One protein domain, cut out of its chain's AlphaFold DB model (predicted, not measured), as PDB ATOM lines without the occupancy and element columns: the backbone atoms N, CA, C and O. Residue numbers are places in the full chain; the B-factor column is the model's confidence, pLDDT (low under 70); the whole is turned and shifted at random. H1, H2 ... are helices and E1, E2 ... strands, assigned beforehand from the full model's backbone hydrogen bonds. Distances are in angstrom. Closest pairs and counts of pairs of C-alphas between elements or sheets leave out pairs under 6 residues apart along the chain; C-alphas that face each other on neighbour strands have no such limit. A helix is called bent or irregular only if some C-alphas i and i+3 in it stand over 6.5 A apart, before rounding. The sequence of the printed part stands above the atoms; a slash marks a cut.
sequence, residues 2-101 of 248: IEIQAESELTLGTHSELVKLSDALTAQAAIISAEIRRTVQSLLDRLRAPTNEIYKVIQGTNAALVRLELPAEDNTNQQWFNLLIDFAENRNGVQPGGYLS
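Overview. This is residues 2 to 101 of the 248 residues of the protein "DNA repair exonuclease SbcCD ATPase subunit" of Bradyrhizobium sp. CIR18 (UniProt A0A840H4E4). A small hairpin of two strands, E1 and E2, packs through E1 on the bent far part of one very long helix, H1, whose first half, residues 2 to 29, sticks out free like a handle. The last stretch, residues 87 to 101, which holds no named element, folds up beyond E2, on the side of the hairpin away from the helix. The printed part has 100 residues, with one named helix and two named strands in the order H1, E1, E2 along the chain; the sheet's order is E1 - E2, antiparallel, and the class is mostly helix. The whole is extended, with a radius of gyration of the C-alphas of 24.1 A and spans of 83 by 25 by 19 A, and the free part of H1 makes much of that length.

Along the chain. The sheet has two strands of 5 residues each. E1 is residues 65 to 69, Leu 65 to Glu 69, with 12.8 A from first to last C-alpha; its C-alpha 65 is at (122.164, 150.791, 152.133). E2 is residues 82 to 86, Asn 82 to Asp 86, 12.7 A long, and ends with C-alpha 86 at (120.409, 149.533, 156.792). H1 is residues 2 to 59, 58 residues, assigned as one helix by its hydrogen bonds, but it is bent: the C-alphas of residues 46 and 49 are 6.9 A apart. Its first arm, H1a, is residues 2 to 46 and measures 66.5 A from C-alpha 2 at (57.141, 116.865, 144.927) to C-alpha 46. Its second arm, H1b, is residues 49 to 59 and measures 15.3 A. Residues 47 and 48 belong to neither arm.

Arrangement. E1 and E2 are antiparallel neighbours and form a hairpin, with 149 degrees between their N-to-C directions. Among the C-alphas that face each other are 66 and 85, 4.7 A apart, and 69 and 82, 5.0 A apart. Across the pair, N 67 and O 84 are within hydrogen-bond range at 2.8 A, and so are N 82 and O 69 at 2.7 A. From the sheet outward, H1b and E1 have 3 pairs of C-alphas within 8 A, the closest being those of Asn 52 and Val 66 at 5.9 A. H1a and E1 have 4 such pairs, the closest being the C-alphas of Leu 44 and Leu 68 at 6.0 A. H1a and E2 are apart, and so are H1b and E2, with no C-alpha of the one within 8 A of the other. The lines of H1a and H1b stand at a steep tilt of 56 degrees. Every O i to N i+4 pair inside H1a and inside H1b is within hydrogen-bond range.

Size, cuts and confidence. The two C-alphas farthest apart are those of Ile 2 and Thr 61, at 83.8 A, and the first and last printed C-alphas, of Ile 2 and Ser 101, are 77.3 A apart. Residues 2 to 29, which belong to H1, stand free; without them the body has 72 residues and spans 42 by 23 by 19 A, with a radius of gyration of 14.0 A. The printed part, residues 2 to 101 of a full chain of 248, has no cut. The link from H1 to E1 is tight, with 5 residues, and the link from E1 to E2 is long, with 12 residues, 70 to 81. Residues 87 to 101 hold no named element; their C-alphas lie 17 to 28 A from the mean of all C-alphas. The mean pLDDT of the printed part is 87.4; confidence is low, under 70, at residue 2 and at residues 73 to 79, in the link between the strands.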
ATOM      1  N   ILE A   2      56.214 117.293 146.002       69.69
ATOM      2  CA  ILE A   2      57.141 116.865 144.927       69.69
ATOM      3  C   ILE A   2      57.845 118.049 144.236       69.69
ATOM      4  O   ILE A   2      59.046 118.007 144.004       69.69
ATOM      5  N   GLU A   3      57.117 119.133 143.967       73.19
ATOM      6  CA  GLU A   3      57.651 120.334 143.300       73.19
ATOM      7  C   GLU A   3      58.740 121.037 144.135       73.19
ATOM      8  O   GLU A   3      59.792 121.397 143.623       73.19
ATOM      9  N   ILE A   4      58.540 121.094 145.458       75.00
ATOM     10  CA  ILE A   4      59.499 121.648 146.428       75.00
ATOM     11  C   ILE A   4      60.765 120.776 146.523       75.00
ATOM     12  O   ILE A   4      61.864 121.294 146.707       75.00
ATOM     13  N   GLN A   5      60.637 119.451 146.386       76.31
ATOM     14  CA  GLN A   5      61.790 118.542 146.362       76.31
ATOM     15  C   GLN A   5      62.642 118.731 145.104       76.31
ATOM     16  O   GLN A   5      63.858 118.855 145.221       76.31
ATOM     17  N   ALA A   6      62.017 118.827 143.929       78.50
ATOM     18  CA  ALA A   6      62.731 119.053 142.673       78.50
ATOM     19  C   ALA A   6      63.466 120.408 142.657       78.50
ATOM     20  O   ALA A   6      64.611 120.497 142.216       78.50
ATOM     21  N   GLU A   7      62.839 121.458 143.194       81.81
ATOM     22  CA  GLU A   7      63.452 122.785 143.319       81.81
ATOM     23  C   GLU A   7      64.625 122.791 144.320       81.81
ATOM     24  O   GLU A   7      65.672 123.395 144.065       81.81
ATOM     25  N   SER A   8      64.509 122.044 145.425       82.31
ATOM     26  CA  SER A   8      65.607 121.843 146.380       82.31
ATOM     27  C   SER A   8      66.789 121.095 145.759       82.31
ATOM     28  O   SER A   8      67.937 121.463 146.006       82.31
ATOM     29  N   GLU A   9      66.540 120.053 144.965       84.31
ATOM     30  CA  GLU A   9      67.589 119.282 144.283       84.31
ATOM     31  C   GLU A   9      68.322 120.131 143.235       84.31
ATOM     32  O   GLU A   9      69.555 120.120 143.185       84.31
ATOM     33  N   LEU A  10      67.588 120.942 142.464       86.81
ATOM     34  CA  LEU A  10      68.162 121.890 141.503       86.81
ATOM     35  C   LEU A  10      69.037 122.946 142.199       86.81
ATOM     36  O   LEU A  10      70.139 123.260 141.741       86.81
ATOM     37  N   THR A  11      68.564 123.474 143.330       85.56
ATOM     38  CA  THR A  11      69.295 124.470 144.124       85.56
ATOM     39  C   THR A  11      70.585 123.881 144.696       85.56
ATOM     40  O   THR A  11      71.635 124.521 144.634       85.56
ATOM     41  N   LEU A  12      70.545 122.639 145.192       89.50
ATOM     42  CA  LEU A  12      71.728 121.921 145.677       89.50
ATOM     43  C   LEU A  12      72.743 121.652 144.557       89.50
ATOM     44  O   LEU A  12      73.945 121.829 144.766       89.50
ATOM     45  N   GLY A  13      72.267 121.275 143.365       87.50
ATOM     46  CA  GLY A  13      73.106 121.113 142.176       87.50
ATOM     47  C   GLY A  13      73.802 122.417 141.786       87.50
ATOM     48  O   GLY A  13      75.028 122.456 141.689       87.50
ATOM     49  N   THR A  14      73.033 123.504 141.681       90.25
ATOM     50  CA  THR A  14      73.550 124.845 141.353       90.25
ATOM     51  C   THR A  14      74.563 125.322 142.396       90.25
ATOM     52  O   THR A  14      75.634 125.812 142.047       90.25
ATOM     53  N   HIS A  15      74.277 125.131 143.688       93.31
ATOM     54  CA  HIS A  15      75.215 125.458 144.762       93.31
ATOM     55  C   HIS A  15      76.519 124.658 144.640       93.31
ATOM     56  O   HIS A  15      77.603 125.217 144.793       93.31
ATOM     57  N   SER A  16      76.446 123.357 144.333       93.94
ATOM     58  CA  SER A  16      77.640 122.527 144.125       93.94
ATOM     59  C   SER A  16      78.488 123.010 142.944       93.94
ATOM     60  O   SER A  16      79.716 123.035 143.046       93.94
ATOM     61  N   GLU A  17      77.860 123.420 141.841       93.56
ATOM     62  CA  GLU A  17      78.563 123.995 140.690       93.56
ATOM     63  C   GLU A  17      79.216 125.339 141.022       93.56
ATOM     64  O   GLU A  17      80.382 125.548 140.683       93.56
ATOM     65  N   LEU A  18      78.513 126.218 141.744       94.38
ATOM     66  CA  LEU A  18      79.057 127.500 142.194       94.38
ATOM     67  C   LEU A  18      80.265 127.322 143.121       94.38
ATOM     68  O   LEU A  18      81.247 128.047 142.974       94.38
ATOM     69  N   VAL A  19      80.233 126.339 144.028       96.19
ATOM     70  CA  VAL A  19      81.383 126.008 144.888       96.19
ATOM     71  C   VAL A  19      82.575 125.556 144.045       96.19
ATOM     72  O   VAL A  19      83.659 126.113 144.187       96.19
ATOM     73  N   LYS A  20      82.377 124.628 143.098       95.50
ATOM     74  CA  LYS A  20      83.456 124.179 142.199       95.50
ATOM     75  C   LYS A  20      84.050 125.331 141.388       95.50
ATOM     76  O   LYS A  20      85.266 125.391 141.212       95.50
ATOM     77  N   LEU A  21      83.205 126.236 140.890       95.44
ATOM     78  CA  LEU A  21      83.650 127.415 140.150       95.44
ATOM     79  C   LEU A  21      84.448 128.367 141.049       95.44
ATOM     80  O   LEU A  21      85.508 128.839 140.646       95.44
ATOM     81  N   SER A  22      83.968 128.617 142.269       95.25
ATOM     82  CA  SER A  22      84.657 129.441 143.268       95.25
ATOM     83  C   SER A  22      86.033 128.873 143.620       95.25
ATOM     84  O   SER A  22      87.019 129.612 143.643       95.25
ATOM     85  N   ASP A  23      86.128 127.561 143.835       95.31
ATOM     86  CA  ASP A  23      87.389 126.881 144.140       95.31
ATOM     87  C   ASP A  23      88.372 126.978 142.965       95.31
ATOM     88  O   ASP A  23      89.546 127.310 143.152       95.31
ATOM     89  N   ALA A  24      87.891 126.765 141.735       95.00
ATOM     90  CA  ALA A  24      88.705 126.888 140.527       95.00
ATOM     91  C   ALA A  24      89.225 128.322 140.317       95.00
ATOM     92  O   ALA A  24      90.409 128.514 140.028       95.00
ATOM     93  N   LEU A  25      88.370 129.332 140.508       94.12
ATOM     94  CA  LEU A  25      88.756 130.744 140.432       94.12
ATOM     95  C   LEU A  25      89.771 131.112 141.519       94.12
ATOM     96  O   LEU A  25      90.736 131.823 141.240       94.12
ATOM     97  N   THR A  26      89.601 130.591 142.735       90.75
ATOM     98  CA  THR A  26      90.537 130.810 143.848       90.75
ATOM     99  C   THR A  26      91.908 130.203 143.546       90.75
ATOM    100  O   THR A  26      92.934 130.855 143.748       90.75
ATOM    101  N   ALA A  27      91.944 128.988 142.989       90.81
ATOM    102  CA  ALA A  27      93.185 128.352 142.559       90.81
ATOM    103  C   ALA A  27      93.886 129.151 141.446       90.81
ATOM    104  O   ALA A  27      95.099 129.359 141.495       90.81
ATOM    105  N   GLN A  28      93.129 129.652 140.466       92.19
ATOM    106  CA  GLN A  28      93.684 130.467 139.386       92.19
ATOM    107  C   GLN A  28      94.215 131.816 139.892       92.19
ATOM    108  O   GLN A  28      95.300 132.237 139.488       92.19
ATOM    109  N   ALA A  29      93.497 132.468 140.810       88.31
ATOM    110  CA  ALA A  29      93.945 133.701 141.448       88.31
ATOM    111  C   ALA A  29      95.263 133.493 142.212       88.31
ATOM    112  O   ALA A  29      96.176 134.305 142.076       88.31
ATOM    113  N   ALA A  30      95.406 132.381 142.940       86.25
ATOM    114  CA  ALA A  30      96.644 132.051 143.645       86.25
ATOM    115  C   ALA A  30      97.843 131.899 142.689       86.25
ATOM    116  O   ALA A  30      98.921 132.425 142.970       86.25
ATOM    117  N   ILE A  31      97.650 131.242 141.537       90.00
ATOM    118  CA  ILE A  31      98.694 131.092 140.508       90.00
ATOM    119  C   ILE A  31      99.114 132.459 139.953       90.00
ATOM    120  O   ILE A  31     100.307 132.750 139.864       90.00
ATOM    121  N   ILE A  32      98.147 133.311 139.603       89.38
ATOM    122  CA  ILE A  32      98.418 134.651 139.063       89.38
ATOM    123  C   ILE A  32      99.156 135.506 140.099       89.38
ATOM    124  O   ILE A  32     100.171 136.120 139.773       89.38
ATOM    125  N   SER A  33      98.694 135.517 141.351       85.50
ATOM    126  CA  SER A  33      99.331 136.273 142.432       85.50
ATOM    127  C   SER A  33     100.769 135.817 142.691       85.50
ATOM    128  O   SER A  33     101.651 136.659 142.874       85.50
ATOM    129  N   ALA A  34     101.034 134.507 142.648       85.88
ATOM    130  CA  ALA A  34     102.386 133.970 142.780       85.88
ATOM    131  C   ALA A  34     103.303 134.433 141.634       85.88
ATOM    132  O   ALA A  34     104.441 134.844 141.875       85.88
ATOM    133  N   GLU A  35     102.804 134.436 140.396       90.50
ATOM    134  CA  GLU A  35     103.585 134.862 139.234       90.50
ATOM    135  C   GLU A  35     103.846 136.377 139.217       90.50
ATOM    136  O   GLU A  35     104.960 136.815 138.909       90.50
ATOM    137  N   ILE A  36     102.860 137.187 139.626       87.75
ATOM    138  CA  ILE A  36     103.038 138.630 139.842       87.75
ATOM    139  C   ILE A  36     104.130 138.857 140.888       87.75
ATOM    140  O   ILE A  36     105.081 139.593 140.626       87.75
ATOM    141  N   ARG A  37     104.043 138.192 142.047       86.81
ATOM    142  CA  ARG A  37     105.029 138.319 143.130       86.81
ATOM    143  C   ARG A  37     106.436 137.967 142.651       86.81
ATOM    144  O   ARG A  37     107.369 138.731 142.890       86.81
ATOM    145  N   ARG A  38     106.584 136.856 141.925       88.75
ATOM    146  CA  ARG A  38     107.858 136.415 141.338       88.75
ATOM    147  C   ARG A  38     108.440 137.459 140.386       88.75
ATOM    148  O   ARG A  38     109.627 137.782 140.462       88.75
ATOM    149  N   THR A  39     107.598 138.014 139.518       90.69
ATOM    150  CA  THR A  39     107.999 139.035 138.542       90.69
ATOM    151  C   THR A  39     108.423 140.331 139.229       90.69
ATOM    152  O   THR A  39     109.477 140.883 138.907       90.69
ATOM    153  N   VAL A  40     107.643 140.799 140.208       89.81
ATOM    154  CA  VAL A  40     107.960 142.010 140.974       89.81
ATOM    155  C   VAL A  40     109.248 141.820 141.772       89.81
ATOM    156  O   VAL A  40     110.105 142.697 141.728       89.81
ATOM    157  N   GLN A  41     109.451 140.670 142.422       89.56
ATOM    158  CA  GLN A  41     110.694 140.393 143.149       89.56
ATOM    159  C   GLN A  41     111.912 140.476 142.220       89.56
ATOM    160  O   GLN A  41     112.871 141.180 142.520       89.56
ATOM    161  N   SER A  42     111.836 139.854 141.038       91.50
ATOM    162  CA  SER A  42     112.906 139.924 140.036       91.50
ATOM    163  C   SER A  42     113.183 141.355 139.547       91.50
ATOM    164  O   SER A  42     114.325 141.697 139.227       91.50
ATOM    165  N   LEU A  43     112.161 142.211 139.468       91.62
ATOM    166  CA  LEU A  43     112.333 143.630 139.149       91.62
ATOM    167  C   LEU A  43     113.043 144.374 140.285       91.62
ATOM    168  O   LEU A  43     114.016 145.078 140.024       91.62
ATOM    169  N   LEU A  44     112.605 144.188 141.532       91.38
ATOM    170  CA  LEU A  44     113.211 144.837 142.698       91.38
ATOM    171  C   LEU A  44     114.677 144.421 142.887       91.38
ATOM    172  O   LEU A  44     115.526 145.278 143.128       91.38
ATOM    173  N   ASP A  45     114.995 143.141 142.687       91.06
ATOM    174  CA  ASP A  45     116.368 142.633 142.773       91.06
ATOM    175  C   ASP A  45     117.282 143.295 141.733       91.06
ATOM    176  O   ASP A  45     118.406 143.694 142.050       91.06
ATOM    177  N   ARG A  46     116.781 143.497 140.505       93.06
ATOM    178  CA  ARG A  46     117.512 144.211 139.444       93.06
ATOM    179  C   ARG A  46     117.715 145.694 139.748       93.06
ATOM    180  O   ARG A  46     118.735 146.253 139.353       93.06
ATOM    181  N   LEU A  47     116.775 146.334 140.441       94.38
ATOM    182  CA  LEU A  47     116.858 147.758 140.784       94.38
ATOM    183  C   LEU A  47     117.701 148.037 142.028       94.38
ATOM    184  O   LEU A  47     118.170 149.165 142.190       94.38
ATOM    185  N   ARG A  48     117.940 147.038 142.884       93.38
ATOM    186  CA  ARG A  48     118.606 147.224 144.180       93.38
ATOM    187  C   ARG A  48     120.004 147.822 144.051       93.38
ATOM    188  O   ARG A  48     120.304 148.808 144.721       93.38
ATOM    189  N   ALA A  49     120.857 147.241 143.208       94.38
ATOM    190  CA  ALA A  49     122.227 147.726 143.035       94.38
ATOM    191  C   ALA A  49     122.271 149.117 142.368       94.38
ATOM    192  O   ALA A  49     122.838 150.024 142.975       94.38
ATOM    193  N   PRO A  50     121.603 149.361 141.220       94.75
ATOM    194  CA  PRO A  50     121.551 150.693 140.613       94.75
ATOM    195  C   PRO A  50     121.011 151.779 141.551       94.75
ATOM    196  O   PRO A  50     121.574 152.867 141.610       94.75
ATOM    197  N   THR A  51     119.961 151.476 142.323       95.56
ATOM    198  CA  THR A  51     119.403 152.411 143.315       95.56
ATOM    199  C   THR A  51     120.453 152.810 144.348       95.56
ATOM    200  O   THR A  51     120.605 153.991 144.642       95.56
ATOM    201  N   ASN A  52     121.199 151.838 144.879       95.25
ATOM    202  CA  ASN A  52     122.235 152.095 145.877       95.25
ATOM    203  C   ASN A  52     123.410 152.903 145.318       95.25
ATOM    204  O   ASN A  52     123.881 153.817 145.990       95.25
ATOM    205  N   GLU A  53     123.853 152.616 144.092       94.75
ATOM    206  CA  GLU A  53     124.928 153.381 143.450       94.75
ATOM    207  C   GLU A  53     124.526 154.845 143.243       94.75
ATOM    208  O   GLU A  53     125.258 155.756 143.627       94.75
ATOM    209  N   ILE A  54     123.321 155.090 142.722       94.75
ATOM    210  CA  ILE A  54     122.788 156.443 142.513       94.75
ATOM    211  C   ILE A  54     122.611 157.167 143.854       94.75
ATOM    212  O   ILE A  54     123.023 158.318 143.999       94.75
ATOM    213  N   TYR A  55     122.051 156.492 144.862       94.56
ATOM    214  CA  TYR A  55     121.858 157.064 146.194       94.56
ATOM    215  C   TYR A  55     123.190 157.449 146.851       94.56
ATOM    216  O   TYR A  55     123.313 158.539 147.411       94.56
ATOM    217  N   LYS A  56     124.219 156.606 146.708       94.31
ATOM    218  CA  LYS A  56     125.580 156.873 147.184       94.31
ATOM    219  C   LYS A  56     126.242 158.040 146.453       94.31
ATOM    220  O   LYS A  56     126.984 158.791 147.079       94.31
ATOM    221  N   VAL A  57     125.970 158.233 145.162       93.31
ATOM    222  CA  VAL A  57     126.441 159.428 144.446       93.31
ATOM    223  C   VAL A  57     125.805 160.688 145.032       93.31
ATOM    224  O   VAL A  57     126.525 161.648 145.286       93.31
ATOM    225  N   ILE A  58     124.494 160.680 145.297       91.25
ATOM    226  CA  ILE A  58     123.774 161.856 145.813       91.25
ATOM    227  C   ILE A  58     124.174 162.188 147.259       91.25
ATOM    228  O   ILE A  58     124.446 163.349 147.553       91.25
ATOM    229  N   GLN A  59     124.201 161.192 148.151       90.19
ATOM    230  CA  GLN A  59     124.409 161.371 149.600       90.19
ATOM    231  C   GLN A  59     125.872 161.221 150.051       90.19
ATOM    232  O   GLN A  59     126.215 161.520 151.196       90.19
ATOM    233  N   GLY A  60     126.750 160.743 149.170       88.31
ATOM    234  CA  GLY A  60     128.154 160.477 149.464       88.31
ATOM    235  C   GLY A  60     128.422 159.084 150.048       88.31
ATOM    236  O   GLY A  60     127.547 158.229 150.181       88.31
ATOM    237  N   THR A  61     129.683 158.837 150.408       82.69
ATOM    238  CA  THR A  61     130.209 157.496 150.729       82.69
ATOM    239  C   THR A  61     129.561 156.831 151.948       82.69
ATOM    240  O   THR A  61     129.569 155.607 152.032       82.69
ATOM    241  N   ASN A  62     128.981 157.618 152.859       84.62
ATOM    242  CA  ASN A  62     128.336 157.140 154.089       84.62
ATOM    243  C   ASN A  62     126.818 156.936 153.936       84.62
ATOM    244  O   ASN A  62     126.102 156.862 154.935       84.62
ATOM    245  N   ALA A  63     126.307 156.895 152.705       88.38
ATOM    246  CA  ALA A  63     124.897 156.646 152.448       88.38
ATOM    247  C   ALA A  63     124.462 155.272 152.990       88.38
ATOM    248  O   ALA A  63     125.136 154.264 152.773       88.38
ATOM    249  N   ALA A  64     123.319 155.238 153.678       90.38
ATOM    250  CA  ALA A  64     122.714 153.999 154.161       90.38
ATOM    251  C   ALA A  64     122.344 153.070 152.992       90.38
ATOM    252  O   ALA A  64     121.897 153.537 151.942       90.38
ATOM    253  N   LEU A  65     122.492 151.757 153.180       92.69
ATOM    254  CA  LEU A  65     122.164 150.791 152.133       92.69
ATOM    255  C   LEU A  65     120.644 150.656 151.998       92.69
ATOM    256  O   LEU A  65     119.954 150.328 152.959       92.69
ATOM    257  N   VAL A  66     120.133 150.865 150.792       93.12
ATOM    258  CA  VAL A  66     118.720 150.754 150.435       93.12
ATOM    259  C   VAL A  66     118.332 149.297 150.200       93.12
ATOM    260  O   VAL A  66     118.998 148.552 149.469       93.12
ATOM    261  N   ARG A  67     117.201 148.898 150.775       91.94
ATOM    262  CA  ARG A  67     116.571 147.591 150.594       91.94
ATOM    263  C   ARG A  67     115.179 147.754 150.000       91.94
ATOM    264  O   ARG A  67     114.417 148.626 150.403       91.94
ATOM    265  N   LEU A  68     114.867 146.878 149.054       91.31
ATOM    266  CA  LEU A  68     113.567 146.780 148.408       91.31
ATOM    267  C   LEU A  68     113.025 145.389 148.720       91.31
ATOM    268  O   LEU A  68     113.615 144.400 148.285       91.31
ATOM    269  N   GLU A  69     111.972 145.307 149.526       88.19
ATOM    270  CA  GLU A  69     111.485 144.028 150.055       88.19
ATOM    271  C   GLU A  69     109.970 143.906 149.902       88.19
ATOM    272  O   GLU A  69     109.218 144.803 150.280       88.19
ATOM    273  N   LEU A  70     109.502 142.783 149.358       85.62
ATOM    274  CA  LEU A  70     108.073 142.487 149.312       85.62
ATOM    275  C   LEU A  70     107.562 142.057 150.695       85.62
ATOM    276  O   LEU A  70     108.284 141.372 151.424       85.62
ATOM    277  N   PRO A  71     106.320 142.417 151.065       81.75
ATOM    278  CA  PRO A  71     105.695 141.946 152.299       81.75
ATOM    279  C   PRO A  71     105.575 140.418 152.317       81.75
ATOM    280  O   PRO A  71     105.644 139.771 151.268       81.75
ATOM    281  N   ALA A  72     105.393 139.831 153.499       75.12
ATOM    282  CA  ALA A  72     105.230 138.386 153.663       75.12
ATOM    283  C   ALA A  72     104.038 137.828 152.853       75.12
ATOM    284  O   ALA A  72     103.117 138.553 152.475       75.12
ATOM    285  N   GLU A  73     104.101 136.534 152.520       66.25
ATOM    286  CA  GLU A  73     103.133 135.870 151.632       66.25
ATOM    287  C   GLU A  73     101.713 135.796 152.202       66.25
ATOM    288  O   GLU A  73     100.770 135.654 151.436       66.25
ATOM    289  N   ASP A  74     101.533 135.953 153.509       66.06
ATOM    290  CA  ASP A  74     100.221 136.015 154.160       66.06
ATOM    291  C   ASP A  74      99.413 137.277 153.792       66.06
ATOM    292  O   ASP A  74      98.193 137.292 153.942       66.06
ATOM    293  N   ASN A  75     100.062 138.302 153.225       61.56
ATOM    294  CA  ASN A  75      99.439 139.511 152.675       61.56
ATOM    295  C   ASN A  75      99.259 139.448 151.142       61.56
ATOM    296  O   ASN A  75      99.536 140.409 150.421       61.56
ATOM    297  N   THR A  76      98.765 138.319 150.623       55.34
ATOM    298  CA  THR A  76      98.587 138.038 149.177       55.34
ATOM    299  C   THR A  76      97.771 139.072 148.393       55.34
ATOM    300  O   THR A  76      97.946 139.184 147.182       55.34
ATOM    301  N   ASN A  77      96.909 139.849 149.054       57.00
ATOM    302  CA  ASN A  77      96.060 140.853 148.402       57.00
ATOM    303  C   ASN A  77      96.701 142.240 148.274       57.00
ATOM    304  O   ASN A  77      96.035 143.178 147.834       57.00
ATOM    305  N   GLN A  78      97.962 142.411 148.675       58.94
ATOM    306  CA  GLN A  78      98.551 143.737 148.782       58.94
ATOM    307  C   GLN A  78      99.773 143.908 147.865       58.94
ATOM    308  O   GLN A  78     100.843 143.348 148.086       58.94
ATOM    309  N   GLN A  79      99.599 144.720 146.819       68.00
ATOM    310  CA  GLN A  79     100.630 145.062 145.834       68.00
ATOM    311  C   GLN A  79     101.437 146.292 146.282       68.00
ATOM    312  O   GLN A  79     101.409 147.339 145.641       68.00
ATOM    313  N   TRP A  80     102.135 146.191 147.409       80.31
ATOM    314  CA  TRP A  80     103.106 147.201 147.842       80.31
ATOM    315  C   TRP A  80     104.448 146.539 148.133       80.31
ATOM    316  O   TRP A  80     104.543 145.322 148.287       80.31
ATOM    317  N   PHE A  81     105.498 147.345 148.187       87.12
ATOM    318  CA  PHE A  81     106.826 146.919 148.604       87.12
ATOM    319  C   PHE A  81     107.337 147.865 149.687       87.12
ATOM    320  O   PHE A  81     106.912 149.016 149.788       87.12
ATOM    321  N   ASN A  82     108.263 147.372 150.497       89.00
ATOM    322  CA  ASN A  82     108.963 148.146 151.501       89.00
ATOM    323  C   ASN A  82     110.224 148.759 150.898       89.00
ATOM    324  O   ASN A  82     111.060 148.046 150.339       89.00
ATOM    325  N   LEU A  83     110.377 150.068 151.077       91.25
ATOM    326  CA  LEU A  83     111.636 150.778 150.895       91.25
ATOM    327  C   LEU A  83     112.281 150.940 152.274       91.25
ATOM    328  O   LEU A  83     111.878 151.803 153.050       91.25
ATOM    329  N   LEU A  84     113.242 150.079 152.591       92.94
ATOM    330  CA  LEU A  84     113.926 150.049 153.887       92.94
ATOM    331  C   LEU A  84     115.380 150.484 153.734       92.94
ATOM    332  O   LEU A  84     115.914 150.545 152.625       92.94
ATOM    333  N   ILE A  85     116.034 150.738 154.861       94.25
ATOM    334  CA  ILE A  85     117.468 151.014 154.907       94.25
ATOM    335  C   ILE A  85     118.188 150.197 155.977       94.25
ATOM    336  O   ILE A  85     117.607 149.844 157.006       94.25
ATOM    337  N   ASP A  86     119.478 149.972 155.756       93.19
ATOM    338  CA  ASP A  86     120.409 149.533 156.792       93.19
ATOM    339  C   ASP A  86     121.070 150.751 157.419       93.19
ATOM    340  O   ASP A  86     121.934 151.388 156.819       93.19
ATOM    341  N   PHE A  87     120.609 151.104 158.617       87.88
ATOM    342  CA  PHE A  87     121.060 152.303 159.316       87.88
ATOM    343  C   PHE A  87     122.396 152.085 160.037       87.88
ATOM    344  O   PHE A  87     123.241 152.975 160.063       87.88
ATOM    345  N   ALA A  88     122.583 150.908 160.636       85.38
ATOM    346  CA  ALA A  88     123.802 150.520 161.340       85.38
ATOM    347  C   ALA A  88     123.976 148.996 161.281       85.38
ATOM    348  O   ALA A  88     123.007 148.284 161.040       85.38
ATOM    349  N   GLU A  89     125.175 148.480 161.578       84.12
ATOM    350  CA  GLU A  89     125.473 147.034 161.522       84.12
ATOM    351  C   GLU A  89     124.475 146.168 162.312       84.12
ATOM    352  O   GLU A  89     124.107 145.074 161.885       84.12
ATOM    353  N   ASN A  90     124.000 146.676 163.450       88.75
ATOM    354  CA  ASN A  90     123.029 146.013 164.319       88.75
ATOM    355  C   ASN A  90     121.575 146.459 164.082       88.75
ATOM    356  O   ASN A  90     120.689 146.090 164.856       88.75
ATOM    357  N   ARG A  91     121.318 147.280 163.060       86.88
ATOM    358  CA  ARG A  91     120.011 147.890 162.803       86.88
ATOM    359  C   ARG A  91     119.743 147.997 161.303       86.88
ATOM    360  O   ARG A  91     119.864 149.061 160.694       86.88
ATOM    361  N   ASN A  92     119.342 146.856 160.754       91.62
ATOM    362  CA  ASN A  92     119.045 146.643 159.342       91.62
ATOM    363  C   ASN A  92     117.535 146.636 159.076       91.62
ATOM    364  O   ASN A  92     116.752 146.336 159.978       91.62
ATOM    365  N   GLY A  93     117.135 146.937 157.840       90.25
ATOM    366  CA  GLY A  93     115.737 146.829 157.402       90.25
ATOM    367  C   GLY A  93     114.760 147.759 158.130       90.25
ATOM    368  O   GLY A  93     113.631 147.366 158.418       90.25
ATOM    369  N   VAL A  94     115.172 148.987 158.458       92.06
ATOM    370  CA  VAL A  94     114.307 149.956 159.149       92.06
ATOM    371  C   VAL A  94     113.617 150.919 158.186       92.06
ATOM    372  O   VAL A  94     114.123 151.213 157.102       92.06
ATOM    373  N   GLN A  95     112.461 151.439 158.606       91.81
ATOM    374  CA  GLN A  95     111.726 152.469 157.871       91.81
ATOM    375  C   GLN A  95     112.520 153.789 157.856       91.81
ATOM    376  O   GLN A  95     112.843 154.285 158.936       91.81
ATOM    377  N   PRO A  96     112.798 154.401 156.689       91.06
ATOM    378  CA  PRO A  96     113.715 155.541 156.580       91.06
ATOM    379  C   PRO A  96     113.314 156.778 157.393       91.06
ATOM    380  O   PRO A  96     114.180 157.467 157.932       91.06
ATOM    381  N   GLY A  97     112.008 157.046 157.518       89.56
ATOM    382  CA  GLY A  97     111.481 158.303 158.066       89.56
ATOM    383  C   GLY A  97     111.879 158.621 159.514       89.56
ATOM    384  O   GLY A  97     111.807 159.774 159.917       89.56
ATOM    385  N   GLY A  98     112.309 157.625 160.294       88.56
ATOM    386  CA  GLY A  98     112.774 157.822 161.674       88.56
ATOM    387  C   GLY A  98     114.292 157.940 161.843       88.56
ATOM    388  O   GLY A  98     114.749 158.133 162.968       88.56
ATOM    389  N   TYR A  99     115.074 157.771 160.773       89.50
ATOM    390  CA  TYR A  99     116.538 157.621 160.857       89.50
ATOM    391  C   TYR A  99     117.312 158.506 159.889       89.50
ATOM    392  O   TYR A  99     118.503 158.733 160.091       89.50
ATOM    393  N   LEU A 100     116.661 158.965 158.826       90.06
ATOM    394  CA  LEU A 100     117.273 159.788 157.801       90.06
ATOM    395  C   LEU A 100     116.862 161.249 157.957       90.06
ATOM    396  O   LEU A 100     115.764 161.556 158.415       90.06
ATOM    397  N   SER A 101     117.752 162.148 157.548       88.81
ATOM    398  CA  SER A 101     117.427 163.567 157.367       88.81
ATOM    399  C   SER A 101     116.485 163.783 156.176       88.81
ATOM    400  O   SER A 101     116.430 162.948 155.276       88.81
TER     401      SER A 101